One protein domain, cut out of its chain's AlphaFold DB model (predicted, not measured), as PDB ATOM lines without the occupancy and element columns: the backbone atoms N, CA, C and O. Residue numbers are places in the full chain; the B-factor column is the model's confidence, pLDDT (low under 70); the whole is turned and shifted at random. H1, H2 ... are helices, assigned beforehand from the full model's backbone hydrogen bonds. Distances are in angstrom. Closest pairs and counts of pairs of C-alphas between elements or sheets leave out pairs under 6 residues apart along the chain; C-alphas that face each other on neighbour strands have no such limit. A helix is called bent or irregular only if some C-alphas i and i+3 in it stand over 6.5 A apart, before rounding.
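This is residues 82 to 181 of the 213 residues of an uncharacterized protein of Serpula lacrymans var. lacrymans (strain S7.3) (UniProt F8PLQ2). A loose, open run of helices extends from a helical hairpin of H1 and H2 at one end to the long H5 at the other, with H3 and H4 between them. Three stretches stick out: residues 98 to 103, residues 121 to 127, and residues 176 to 181 of H5. The printed part has 100 residues, with five named helices, H1 to H5 in order, and no named strand, in the class all helix. It is loose, with a radius of gyration of the C-alphas of 16.5 A, and spans 55 by 37 by 18 A, only just flat.

H1, residues 82 to 93, touches H2, residues 102 to 119, at a shallow tilt of 17 degrees, opposite ways; their closest C-alphas, of Phe 91 and Gly 112, are 5.4 A apart. H1 and H4, residues 144 to 154, touch only at their ends, closest at the C-alphas of Gly 82 and Leu 154, 4.3 A apart. H3, residues 126 to 140, touches H5, residues 161 to 181, with residues 131 to 135 alone; the closest C-alphas, of Cys 135 and Lys 161, are 6.0 A apart. H2 and H5 are apart. Every O i to N i+4 pair is within hydrogen-bond range in H1, H2, H3 and H5, and 5 of 7 are in H4.

H1 begins at C-alpha 82, (97.592, 89.217, 137.692), and H5 ends at C-alpha 181, (118.000, 75.625, 158.487). From first to last C-alpha H1 measures 16.1 A, H2 26.1 A, H3 20.8 A, H4 14.7 A and H5 30.5 A. H4 is irregular: C-alphas 145 and 148 are 7.8 A apart.

The two C-alphas farthest apart, of Gln 103 and Val 181, are 55.2 A apart. The printed part has no cut and no long link. Residues 157 to 159 have pLDDT under 70.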
ATOM      1  N   GLY A  82      98.136  90.536 137.339       79.50
ATOM      2  CA  GLY A  82      97.592  89.217 137.692       79.50
ATOM      3  C   GLY A  82      96.384  88.786 136.850       79.50
ATOM      4  O   GLY A  82      96.364  87.672 136.338       79.50
ATOM      5  N   THR A  83      95.415  89.680 136.620       83.75
ATOM      6  CA  THR A  83      94.242  89.389 135.773       83.75
ATOM      7  C   THR A  83      94.649  89.099 134.328       83.75
ATOM      8  O   THR A  83      94.108  88.186 133.708       83.75
ATOM      9  N   ARG A  84      95.619  89.850 133.784       86.25
ATOM     10  CA  ARG A  84      96.150  89.599 132.434       86.25
ATOM     11  C   ARG A  84      96.912  88.286 132.355       86.25
ATOM     12  O   ARG A  84      96.697  87.545 131.405       86.25
ATOM     13  N   PHE A  85      97.756  87.981 133.341       86.19
ATOM     14  CA  PHE A  85      98.482  86.712 133.379       86.19
ATOM     15  C   PHE A  85      97.528  85.524 133.402       86.19
ATOM     16  O   PHE A  85      97.720  84.613 132.606       86.19
ATOM     17  N   ASN A  86      96.468  85.579 134.214       87.00
ATOM     18  CA  ASN A  86      95.429  84.550 134.218       87.00
ATOM     19  C   ASN A  86      94.755  84.424 132.842       87.00
ATOM     20  O   ASN A  86      94.610  83.317 132.345       87.00
ATOM     21  N   ALA A  87      94.430  85.541 132.180       91.56
ATOM     22  CA  ALA A  87      93.834  85.506 130.842       91.56
ATOM     23  C   ALA A  87      94.760  84.867 129.793       91.56
ATOM     24  O   ALA A  87      94.298  84.093 128.953       91.56
ATOM     25  N   TYR A  88      96.067  85.143 129.838       92.19
ATOM     26  CA  TYR A  88      97.007  84.426 128.979       92.19
ATOM     27  C   TYR A  88      97.125  82.947 129.369       92.19
ATOM     28  O   TYR A  88      97.258  82.102 128.484       92.19
ATOM     29  N   ASP A  89      97.126  82.624 130.664       89.88
ATOM     30  CA  ASP A  89      97.217  81.249 131.158       89.88
ATOM     31  C   ASP A  89      96.041  80.412 130.647       89.88
ATOM     32  O   ASP A  89      96.247  79.357 130.044       89.88
ATOM     33  N   ASP A  90      94.830  80.958 130.764       93.31
ATOM     34  CA  ASP A  90      93.595  80.400 130.224       93.31
ATOM     35  C   ASP A  90      93.682  80.249 128.700       93.31
ATOM     36  O   ASP A  90      93.405  79.171 128.169       93.31
ATOM     37  N   PHE A  91      94.136  81.292 127.992       95.44
ATOM     38  CA  PHE A  91      94.291  81.288 126.537       95.44
ATOM     39  C   PHE A  91      95.229  80.174 126.056       95.44
ATOM     40  O   PHE A  91      94.857  79.375 125.196       95.44
ATOM     41  N   PHE A  92      96.426  80.054 126.636       92.19
ATOM     42  CA  PHE A  92      97.371  78.995 126.267       92.19
ATOM     43  C   PHE A  92      96.977  77.615 126.803       92.19
ATOM     44  O   PHE A  92      97.498  76.600 126.325       92.19
ATOM     45  N   SER A  93      96.037  77.545 127.745       94.12
ATOM     46  CA  SER A  93      95.437  76.303 128.238       94.12
ATOM     47  C   SER A  93      94.246  75.836 127.400       94.12
ATOM     48  O   SER A  93      93.779  74.709 127.580       94.12
ATOM     49  N   ILE A  94      93.787  76.624 126.417       96.00
ATOM     50  CA  ILE A  94      92.736  76.209 125.484       96.00
ATOM     51  C   ILE A  94      93.150  74.918 124.767       96.00
ATOM     52  O   ILE A  94      94.181  74.829 124.097       96.00
ATOM     53  N   ARG A  95      92.306  73.894 124.891       97.38
ATOM     54  CA  ARG A  95      92.378  72.637 124.135       97.38
ATOM     55  C   ARG A  95      91.021  72.349 123.496       97.38
ATOM     56  O   ARG A  95      89.991  72.843 123.970       97.38
ATOM     57  N   LYS A  96      91.017  71.578 122.405       97.25
ATOM     58  CA  LYS A  96      89.780  71.078 121.787       97.25
ATOM     59  C   LYS A  96      89.107  70.095 122.749       97.25
ATOM     60  O   LYS A  96      89.781  69.194 123.243       97.25
ATOM     61  N   LYS A  97      87.801  70.235 122.984       96.19
ATOM     62  CA  LYS A  97      87.019  69.236 123.736       96.19
ATOM     63  C   LYS A  97      86.578  68.085 122.820       96.19
ATOM     64  O   LYS A  97      86.574  68.240 121.595       96.19
ATOM     65  N   GLU A  98      86.210  66.941 123.398       94.94
ATOM     66  CA  GLU A  98      85.785  65.745 122.648       94.94
ATOM     67  C   GLU A  98      84.563  66.047 121.759       94.94
ATOM     68  O   GLU A  98      84.667  65.947 120.536       94.94
ATOM     69  N   ASP A  99      83.492  66.590 122.348       94.88
ATOM     70  CA  ASP A  99      82.211  66.888 121.673       94.88
ATOM     71  C   ASP A  99      82.142  68.265 120.990       94.88
ATOM     72  O   ASP A  99      81.071  68.793 120.692       94.88
ATOM     73  N   GLU A 100      83.288  68.896 120.752       97.12
ATOM     74  CA  GLU A 100      83.343  70.252 120.217       97.12
ATOM     75  C   GLU A 100      83.746  70.288 118.738       97.12
ATOM     76  O   GLU A 100      84.656  69.577 118.299       97.12
ATOM     77  N   SER A 101      83.111  71.175 117.968       98.06
ATOM     78  CA  SER A 101      83.500  71.463 116.585       98.06
ATOM     79  C   SER A 101      84.743  72.359 116.503       98.06
ATOM     80  O   SER A 101      85.022  73.166 117.388       98.06
ATOM     81  N   LEU A 102      85.486  72.284 115.394       98.12
ATOM     82  CA  LEU A 102      86.628  73.183 115.174       98.12
ATOM     83  C   LEU A 102      86.212  74.659 115.124       98.12
ATOM     84  O   LEU A 102      86.955  75.510 115.599       98.12
ATOM     85  N   GLN A 103      85.007  74.956 114.629       97.56
ATOM     86  CA  GLN A 103      84.472  76.317 114.611       97.56
ATOM     87  C   GLN A 103      84.275  76.871 116.027       97.56
ATOM     88  O   GLN A 103      84.660  78.003 116.296       97.56
ATOM     89  N   SER A 104      83.721  76.065 116.941       97.00
ATOM     90  CA  SER A 104      83.576  76.453 118.349       97.00
ATOM     91  C   SER A 104      84.937  76.688 119.004       97.00
ATOM     92  O   SER A 104      85.115  77.676 119.716       97.00
ATOM     93  N   LEU A 105      85.924  75.829 118.717       97.81
ATOM     94  CA  LEU A 105      87.286  76.020 119.210       97.81
ATOM     95  C   LEU A 105      87.889  77.339 118.703       97.81
ATOM     96  O   LEU A 105      88.442  78.081 119.509       97.81
ATOM     97  N   MET A 106      87.765  77.646 117.405       97.06
ATOM     98  CA  MET A 106      88.236  78.914 116.832       97.06
ATOM     99  C   MET A 106      87.601  80.110 117.540       97.06
ATOM    100  O   MET A 106      88.316  80.985 118.010       97.06
ATOM    101  N   THR A 107      86.280  80.085 117.735       97.06
ATOM    102  CA  THR A 107      85.571  81.148 118.456       97.06
ATOM    103  C   THR A 107      86.082  81.325 119.889       97.06
ATOM    104  O   THR A 107      86.229  82.456 120.337       97.06
ATOM    105  N   ARG A 108      86.410  80.246 120.613       97.19
ATOM    106  CA  ARG A 108      87.002  80.361 121.961       97.19
ATOM    107  C   ARG A 108      88.409  80.950 121.947       97.19
ATOM    108  O   ARG A 108      88.768  81.655 122.885       97.19
ATOM    109  N   ILE A 109      89.204  80.645 120.922       97.62
ATOM    110  CA  ILE A 109      90.539  81.230 120.742       97.62
ATOM    111  C   ILE A 109      90.405  82.732 120.463       97.62
ATOM    112  O   ILE A 109      91.067  83.529 121.125       97.62
ATOM    113  N   ASP A 110      89.516  83.121 119.550       97.06
ATOM    114  CA  ASP A 110      89.267  84.528 119.216       97.06
ATOM    115  C   ASP A 110      88.784  85.315 120.445       97.06
ATOM    116  O   ASP A 110      89.321  86.377 120.761       97.06
ATOM    117  N   GLU A 111      87.837  84.751 121.199       94.38
ATOM    118  CA  GLU A 111      87.337  85.335 122.447       94.38
ATOM    119  C   GLU A 111      88.448  85.478 123.497       94.38
ATOM    120  O   GLU A 111      88.603  86.541 124.095       94.38
ATOM    121  N   GLY A 112      89.280  84.449 123.689       94.38
ATOM    122  CA  GLY A 112      90.405  84.518 124.623       94.38
ATOM    123  C   GLY A 112      91.414  85.615 124.255       94.38
ATOM    124  O   GLY A 112      91.880  86.352 125.125       94.38
ATOM    125  N   MET A 113      91.704  85.800 122.961       94.94
ATOM    126  CA  MET A 113      92.557  86.899 122.501       94.94
ATOM    127  C   MET A 113      91.901  88.266 122.731       94.94
ATOM    128  O   MET A 113      92.564  89.198 123.194       94.94
ATOM    129  N   HIS A 114      90.602  88.402 122.459       92.00
ATOM    130  CA  HIS A 114      89.871  89.635 122.744       92.00
ATOM    131  C   HIS A 114      89.867  89.980 124.235       92.00
ATOM    132  O   HIS A 114      90.060  91.143 124.593       92.00
ATOM    133  N   GLN A 115      89.741  88.991 125.118       89.94
ATOM    134  CA  GLN A 115      89.842  89.207 126.563       89.94
ATOM    135  C   GLN A 115      91.216  89.745 126.966       89.94
ATOM    136  O   GLN A 115      91.292  90.751 127.676       89.94
ATOM    137  N   ILE A 116      92.302  89.159 126.454       91.12
ATOM    138  CA  ILE A 116      93.665  89.670 126.674       91.12
ATOM    139  C   ILE A 116      93.777  91.126 126.203       91.12
ATOM    140  O   ILE A 116      94.282  91.977 126.938       91.12
ATOM    141  N   GLN A 117      93.286  91.436 125.000       89.38
ATOM    142  CA  GLN A 117      93.327  92.787 124.433       89.38
ATOM    143  C   GLN A 117      92.554  93.799 125.290       89.38
ATOM    144  O   GLN A 117      93.069  94.882 125.564       89.38
ATOM    145  N   ASN A 118      91.365  93.437 125.776       85.75
ATOM    146  CA  ASN A 118      90.524  94.299 126.611       85.75
ATOM    147  C   ASN A 118      91.173  94.639 127.960       85.75
ATOM    148  O   ASN A 118      90.949  95.720 128.520       85.75
ATOM    149  N   LEU A 119      92.013  93.742 128.480       86.31
ATOM    150  CA  LEU A 119      92.725  93.938 129.739       86.31
ATOM    151  C   LEU A 119      94.001  94.789 129.600       86.31
ATOM    152  O   LEU A 119      94.561  95.205 130.623       86.31
ATOM    153  N   ARG A 120      94.473  95.081 128.379       86.00
ATOM    154  CA  ARG A 120      95.675  95.905 128.154       86.00
ATOM    155  C   ARG A 120      95.447  97.363 128.577       86.00
ATOM    156  O   ARG A 120      94.366  97.912 128.334       86.00
ATOM    157  N   PRO A 121      96.429  98.021 129.215       81.69
ATOM    158  CA  PRO A 121      96.392  99.463 129.453       81.69
ATOM    159  C   PRO A 121      96.270 100.271 128.152       81.69
ATOM    160  O   PRO A 121      96.626  99.805 127.070       81.69
ATOM    161  N   THR A 122      95.770 101.502 128.252       81.19
ATOM    162  CA  THR A 122      95.738 102.419 127.105       81.19
ATOM    163  C   THR A 122      97.168 102.769 126.691       81.19
ATOM    164  O   THR A 122      97.961 103.157 127.541       81.19
ATOM    165  N   GLY A 123      97.491 102.652 125.398       82.94
ATOM    166  CA  GLY A 123      98.840 102.922 124.883       82.94
ATOM    167  C   GLY A 123      99.818 101.745 124.961       82.94
ATOM    168  O   GLY A 123     101.003 101.958 124.734       82.94
ATOM    169  N   PHE A 124      99.334 100.529 125.244       86.56
ATOM    170  CA  PHE A 124     100.161  99.323 125.335       86.56
ATOM    171  C   PHE A 124     100.961  99.060 124.049       86.56
ATOM    172  O   PHE A 124     100.402  98.802 122.979       86.56
ATOM    173  N   SER A 125     102.278  99.141 124.175       91.56
ATOM    174  CA  SER A 125     103.271  99.025 123.114       91.56
ATOM    175  C   SER A 125     103.728  97.580 122.893       91.56
ATOM    176  O   SER A 125     103.550  96.705 123.739       91.56
ATOM    177  N   PHE A 126     104.383  97.323 121.757       90.38
ATOM    178  CA  PHE A 126     105.000  96.018 121.494       90.38
ATOM    179  C   PHE A 126     106.123  95.678 122.485       90.38
ATOM    180  O   PHE A 126     106.259  94.524 122.864       90.38
ATOM    181  N   SER A 127     106.879  96.673 122.964       89.56
ATOM    182  CA  SER A 127     107.910  96.433 123.984       89.56
ATOM    183  C   SER A 127     107.301  95.960 125.306       89.56
ATOM    184  O   SER A 127     107.842  95.064 125.947       89.56
ATOM    185  N   GLU A 128     106.164  96.535 125.709       88.44
ATOM    186  CA  GLU A 128     105.442  96.093 126.907       88.44
ATOM    187  C   GLU A 128     104.846  94.694 126.718       88.44
ATOM    188  O   GLU A 128     104.816  93.915 127.669       88.44
ATOM    189  N   LEU A 129     104.431  94.344 125.493       89.69
ATOM    190  CA  LEU A 129     104.027  92.979 125.155       89.69
ATOM    191  C   LEU A 129     105.185  91.986 125.327       89.69
ATOM    192  O   LEU A 129     104.998  90.954 125.966       89.69
ATOM    193  N   ASP A 130     106.368  92.290 124.793       91.75
ATOM    194  CA  ASP A 130     107.546  91.415 124.892       91.75
ATOM    195  C   ASP A 130     107.982  91.202 126.351       91.75
ATOM    196  O   ASP A 130     108.319  90.084 126.767       91.75
ATOM    197  N   ASP A 131     107.949  92.262 127.159       89.88
ATOM    198  CA  ASP A 131     108.243  92.177 128.588       89.88
ATOM    199  C   ASP A 131     107.182  91.372 129.343       89.88
ATOM    200  O   ASP A 131     107.533  90.525 130.167       89.88
ATOM    201  N   GLU A 132     105.900  91.555 129.025       88.44
ATOM    202  CA  GLU A 132     104.800  90.801 129.627       88.44
ATOM    203  C   GLU A 132     104.875  89.305 129.287       88.44
ATOM    204  O   GLU A 132     104.757  88.465 130.183       88.44
ATOM    205  N   LEU A 133     105.166  88.955 128.031       90.38
ATOM    206  CA  LEU A 133     105.400  87.569 127.616       90.38
ATOM    207  C   LEU A 133     106.629  86.968 128.311       90.38
ATOM    208  O   LEU A 133     106.601  85.802 128.707       90.38
ATOM    209  N   THR A 134     107.688  87.761 128.522       91.75
ATOM    210  CA  THR A 134     108.856  87.323 129.302       91.75
ATOM    211  C   THR A 134     108.458  87.001 130.744       91.75
ATOM    212  O   THR A 134     108.795  85.932 131.252       91.75
ATOM    213  N   CYS A 135     107.716  87.897 131.401       89.81
ATOM    214  CA  CYS A 135     107.227  87.691 132.763       89.81
ATOM    215  C   CYS A 135     106.340  86.448 132.869       89.81
ATOM    216  O   CYS A 135     106.488  85.648 133.791       89.81
ATOM    217  N   MET A 136     105.458  86.249 131.890       89.62
ATOM    218  CA  MET A 136     104.592  85.081 131.825       89.62
ATOM    219  C   MET A 136     105.396  83.782 131.723       89.62
ATOM    220  O   MET A 136     105.128  82.830 132.455       89.62
ATOM    221  N   ALA A 137     106.391  83.747 130.834       91.56
ATOM    222  CA  ALA A 137     107.256  82.588 130.666       91.56
ATOM    223  C   ALA A 137     108.019  82.262 131.958       91.56
ATOM    224  O   ALA A 137     108.106  81.094 132.328       91.56
ATOM    225  N   MET A 138     108.509  83.279 132.677       91.88
ATOM    226  CA  MET A 138     109.173  83.096 133.972       91.88
ATOM    227  C   MET A 138     108.239  82.460 135.006       91.88
ATOM    228  O   MET A 138     108.616  81.476 135.635       91.88
ATOM    229  N   ILE A 139     107.020  82.988 135.162       89.44
ATOM    230  CA  ILE A 139     106.046  82.476 136.138       89.44
ATOM    231  C   ILE A 139     105.621  81.043 135.789       89.44
ATOM    232  O   ILE A 139     105.584  80.186 136.666       89.44
ATOM    233  N   ARG A 140     105.350  80.756 134.509       88.88
ATOM    234  CA  ARG A 140     104.929  79.420 134.049       88.88
ATOM    235  C   ARG A 140     106.031  78.366 134.078       88.88
ATOM    236  O   ARG A 140     105.720  77.180 134.055       88.88
ATOM    237  N   ALA A 141     107.296  78.776 134.093       92.50
ATOM    238  CA  ALA A 141     108.426  77.861 134.218       92.50
ATOM    239  C   ALA A 141     108.630  77.356 135.659       92.50
ATOM    240  O   ALA A 141     109.408  76.425 135.868       92.50
ATOM    241  N   LEU A 142     107.959  77.958 136.648       92.19
ATOM    242  CA  LEU A 142     108.074  77.548 138.040       92.19
ATOM    243  C   LEU A 142     107.294  76.247 138.304       92.19
ATOM    244  O   LEU A 142     106.113  76.167 137.966       92.19
ATOM    245  N   PRO A 143     107.912  75.243 138.952       92.56
ATOM    246  CA  PRO A 143     107.207  74.037 139.375       92.56
ATOM    247  C   PRO A 143     106.277  74.294 140.571       92.56
ATOM    248  O   PRO A 143     106.429  75.278 141.299       92.56
ATOM    249  N   ASP A 144     105.374  73.345 140.837       90.25
ATOM    250  CA  ASP A 144     104.333  73.430 141.879       90.25
ATOM    251  C   ASP A 144     104.861  73.749 143.287       90.25
ATOM    252  O   ASP A 144     104.167  74.366 144.093       90.25
ATOM    253  N   GLN A 145     106.110  73.392 143.601       90.81
ATOM    254  CA  GLN A 145     106.749  73.743 144.878       90.81
ATOM    255  C   GLN A 145     106.848  75.263 145.121       90.81
ATOM    256  O   GLN A 145     106.967  75.693 146.266       90.81
ATOM    257  N   TYR A 146     106.762  76.075 144.064       93.25
ATOM    258  CA  TYR A 146     106.717  77.535 144.131       93.25
ATOM    259  C   TYR A 146     105.282  78.086 144.095       93.25
ATOM    260  O   TYR A 146     105.114  79.297 143.994       93.25
ATOM    261  N   ALA A 147     104.230  77.266 144.222       90.75
ATOM    262  CA  ALA A 147     102.834  77.715 144.101       90.75
ATOM    263  C   ALA A 147     102.481  78.900 145.020       90.75
ATOM    264  O   ALA A 147     101.753  79.811 144.616       90.75
ATOM    265  N   HIS A 148     103.025  78.931 146.240       90.62
ATOM    266  CA  HIS A 148     102.843  80.058 147.162       90.62
ATOM    267  C   HIS A 148     103.517  81.340 146.660       90.62
ATOM    268  O   HIS A 148     102.918  82.414 146.724       90.62
ATOM    269  N   PHE A 149     104.733  81.222 146.125       92.12
ATOM    270  CA  PHE A 149     105.450  82.334 145.515       92.12
ATOM    271  C   PHE A 149     104.714  82.837 144.267       92.12
ATOM    272  O   PHE A 149     104.390  84.020 144.196       92.12
ATOM    273  N   THR A 150     104.312  81.943 143.361       90.38
ATOM    274  CA  THR A 150     103.492  82.273 142.185       90.38
ATOM    275  C   THR A 150     102.205  82.998 142.573       90.38
ATOM    276  O   THR A 150     101.898  84.052 142.018       90.38
ATOM    277  N   SER A 151     101.488  82.507 143.588       88.38
ATOM    278  CA  SER A 151     100.281  83.170 144.101       88.38
ATOM    279  C   SER A 151     100.575  84.580 144.619       88.38
ATOM    280  O   SER A 151      99.804  85.502 144.367       88.38
ATOM    281  N   SER A 152     101.703  84.774 145.310       88.88
ATOM    282  CA  SER A 152     102.107  86.095 145.806       88.88
ATOM    283  C   SER A 152     102.423  87.077 144.674       88.88
ATOM    284  O   SER A 152     102.016  88.235 144.751       88.88
ATOM    285  N   LEU A 153     103.056  86.609 143.592       87.56
ATOM    286  CA  LEU A 153     103.372  87.423 142.416       87.56
ATOM    287  C   LEU A 153     102.106  87.908 141.699       87.56
ATOM    288  O   LEU A 153     102.032  89.067 141.297       87.56
ATOM    289  N   LEU A 154     101.087  87.052 141.579       82.62
ATOM    290  CA  LEU A 154      99.821  87.390 140.912       82.62
ATOM    291  C   LEU A 154      98.967  88.399 141.697       82.62
ATOM    292  O   LEU A 154      98.098  89.053 141.119       82.62
ATOM    293  N   LEU A 155      99.217  88.555 143.000       81.62
ATOM    294  CA  LEU A 155      98.537  89.534 143.851       81.62
ATOM    295  C   LEU A 155      99.167  90.935 143.789       81.62
ATOM    296  O   LEU A 155      98.569  91.888 144.300       81.62
ATOM    297  N   LEU A 156     100.340  91.085 143.167       74.50
ATOM    298  CA  LEU A 156     101.018  92.375 143.055       74.50
ATOM    299  C   LEU A 156     100.213  93.356 142.187       74.50
ATOM    300  O   LEU A 156      99.658  93.016 141.140       74.50
ATOM    301  N   GLY A 157     100.138  94.612 142.642       66.94
ATOM    302  CA  GLY A 157      99.404  95.677 141.945       66.94
ATOM    303  C   GLY A 157     100.062  96.109 140.632       66.94
ATOM    304  O   GLY A 157      99.371  96.531 139.705       66.94
ATOM    305  N   THR A 158     101.381  95.954 140.544       67.81
ATOM    306  CA  THR A 158     102.217  96.183 139.365       67.81
ATOM    307  C   THR A 158     103.237  95.057 139.285       67.81
ATOM    308  O   THR A 158     103.732  94.609 140.314       67.81
ATOM    309  N   LEU A 159     103.539  94.599 138.075       68.19
ATOM    310  CA  LEU A 159     104.549  93.581 137.843       68.19
ATOM    311  C   LEU A 159     105.337  94.014 136.619       68.19
ATOM    312  O   LEU A 159     104.914  93.783 135.488       68.19
ATOM    313  N   ASP A 160     106.439  94.713 136.862       80.81
ATOM    314  CA  ASP A 160     107.421  94.959 135.819       80.81
ATOM    315  C   ASP A 160     108.470  93.837 135.806       80.81
ATOM    316  O   ASP A 160     108.656  93.096 136.776       80.81
ATOM    317  N   LYS A 161     109.139  93.678 134.665       86.50
ATOM    318  CA  LYS A 161     110.125  92.615 134.443       86.50
ATOM    319  C   LYS A 161     111.310  92.680 135.402       86.50
ATOM    320  O   LYS A 161     111.873  91.641 135.739       86.50
ATOM    321  N   THR A 162     111.696  93.874 135.835       88.62
ATOM    322  CA  THR A 162     112.801  94.072 136.775       88.62
ATOM    323  C   THR A 162     112.377  93.639 138.175       88.62
ATOM    324  O   THR A 162     113.036  92.792 138.765       88.62
ATOM    325  N   GLN A 163     111.214  94.094 138.646       86.25
ATOM    326  CA  GLN A 163     110.599  93.682 139.910       86.25
ATOM    327  C   GLN A 163     110.417  92.167 139.984       86.25
ATOM    328  O   GLN A 163     110.691  91.563 141.018       86.25
ATOM    329  N   LEU A 164     109.984  91.534 138.890       90.19
ATOM    330  CA  LEU A 164     109.836  90.082 138.848       90.19
ATOM    331  C   LEU A 164     111.188  89.369 138.957       90.19
ATOM    332  O   LEU A 164     111.303  88.387 139.686       90.19
ATOM    333  N   ARG A 165     112.221  89.860 138.264       91.31
ATOM    334  CA  ARG A 165     113.583  89.318 138.380       91.31
ATOM    335  C   ARG A 165     114.124  89.455 139.799       91.31
ATOM    336  O   ARG A 165     114.638  88.479 140.336       91.31
ATOM    337  N   ASP A 166     113.950  90.616 140.419       91.38
ATOM    338  CA  ASP A 166     114.373  90.854 141.798       91.38
ATOM    339  C   ASP A 166     113.628  89.935 142.776       91.38
ATOM    340  O   ASP A 166     114.239  89.359 143.676       91.38
ATOM    341  N   ALA A 167     112.325  89.720 142.563       91.94
ATOM    342  CA  ALA A 167     111.528  88.790 143.358       91.94
ATOM    343  C   ALA A 167     112.007  87.337 143.215       91.94
ATOM    344  O   ALA A 167     112.062  86.617 144.209       91.94
ATOM    345  N   PHE A 168     112.385  86.908 142.006       94.00
ATOM    346  CA  PHE A 168     112.957  85.577 141.773       94.00
ATOM    347  C   PHE A 168     114.279  85.400 142.526       94.00
ATOM    348  O   PHE A 168     114.449  84.407 143.230       94.00
ATOM    349  N   LEU A 169     115.185  86.379 142.432       93.00
ATOM    350  CA  LEU A 169     116.462  86.351 143.149       93.00
ATOM    351  C   LEU A 169     116.253  86.322 144.671       93.00
ATOM    352  O   LEU A 169     116.921  85.571 145.381       93.00
ATOM    353  N   ALA A 170     115.300  87.103 145.182       92.19
ATOM    354  CA  ALA A 170     114.957  87.102 146.600       92.19
ATOM    355  C   ALA A 170     114.378  85.752 147.061       92.19
ATOM    356  O   ALA A 170     114.747  85.262 148.133       92.19
ATOM    357  N   GLU A 171     113.502  85.132 146.264       93.81
ATOM    358  CA  GLU A 171     112.927  83.828 146.604       93.81
ATOM    359  C   GLU A 171     113.973  82.708 146.541       93.81
ATOM    360  O   GLU A 171     113.945  81.808 147.381       93.81
ATOM    361  N   GLU A 172     114.951  82.787 145.635       92.25
ATOM    362  CA  GLU A 172     116.081  81.855 145.595       92.25
ATOM    363  C   GLU A 172     116.917  81.920 146.884       92.25
ATOM    364  O   GLU A 172     117.153  80.892 147.526       92.25
ATOM    365  N   VAL A 173     117.269  83.124 147.349       91.69
ATOM    366  CA  VAL A 173     117.972  83.318 148.632       91.69
ATOM    367  C   VAL A 173     117.153  82.769 149.806       91.69
ATOM    368  O   VAL A 173     117.686  82.101 150.698       91.69
ATOM    369  N   ASN A 174     115.844  83.018 149.813       87.62
ATOM    370  CA  ASN A 174     114.940  82.525 150.849       87.62
ATOM    371  C   ASN A 174     114.855  80.987 150.858       87.62
ATOM    372  O   ASN A 174     114.865  80.374 151.930       87.62
ATOM    373  N   HIS A 175     114.829  80.355 149.683       84.88
ATOM    374  CA  HIS A 175     114.867  78.902 149.540       84.88
ATOM    375  C   HIS A 175     116.179  78.300 150.049       84.88
ATOM    376  O   HIS A 175     116.134  77.334 150.816       84.88
ATOM    377  N   CYS A 176     117.327  78.891 149.705       85.00
ATOM    378  CA  CYS A 176     118.632  78.470 150.223       85.00
ATOM    379  C   CYS A 176     118.663  78.516 151.755       85.00
ATOM    380  O   CYS A 176     118.978  77.518 152.402       85.00
ATOM    381  N   ARG A 177     118.209  79.625 152.354       83.50
ATOM    382  CA  ARG A 177     118.147  79.774 153.816       83.50
ATOM    383  C   ARG A 177     117.249  78.721 154.478       83.50
ATOM    384  O   ARG A 177     117.583  78.202 155.540       83.50
ATOM    385  N   ARG A 178     116.098  78.395 153.878       82.88
ATOM    386  CA  ARG A 178     115.206  77.328 154.379       82.88
ATOM    387  C   ARG A 178     115.890  75.958 154.321       82.88
ATOM    388  O   ARG A 178     115.772  75.188 155.271       82.88
ATOM    389  N   ALA A 179     116.618  75.667 153.244       80.12
ATOM    390  CA  ALA A 179     117.357  74.416 153.096       80.12
ATOM    391  C   ALA A 179     118.492  74.285 154.130       80.12
ATOM    392  O   ALA A 179     118.636  73.231 154.748       80.12
ATOM    393  N   GLU A 180     119.242  75.361 154.381       79.94
ATOM    394  CA  GLU A 180     120.300  75.409 155.400       79.94
ATOM    395  C   GLU A 180     119.759  75.166 156.812       79.94
ATOM    396  O   GLU A 180     120.307  74.353 157.556       79.94
ATOM    397  N   VAL A 181     118.648  75.815 157.177       78.94
ATOM    398  CA  VAL A 181     118.000  75.625 158.487       78.94
ATOM    399  C   VAL A 181     117.511  74.187 158.658       78.94
ATOM    400  O   VAL A 181     117.734  73.587 159.710       78.94
TER     401      VAL A 181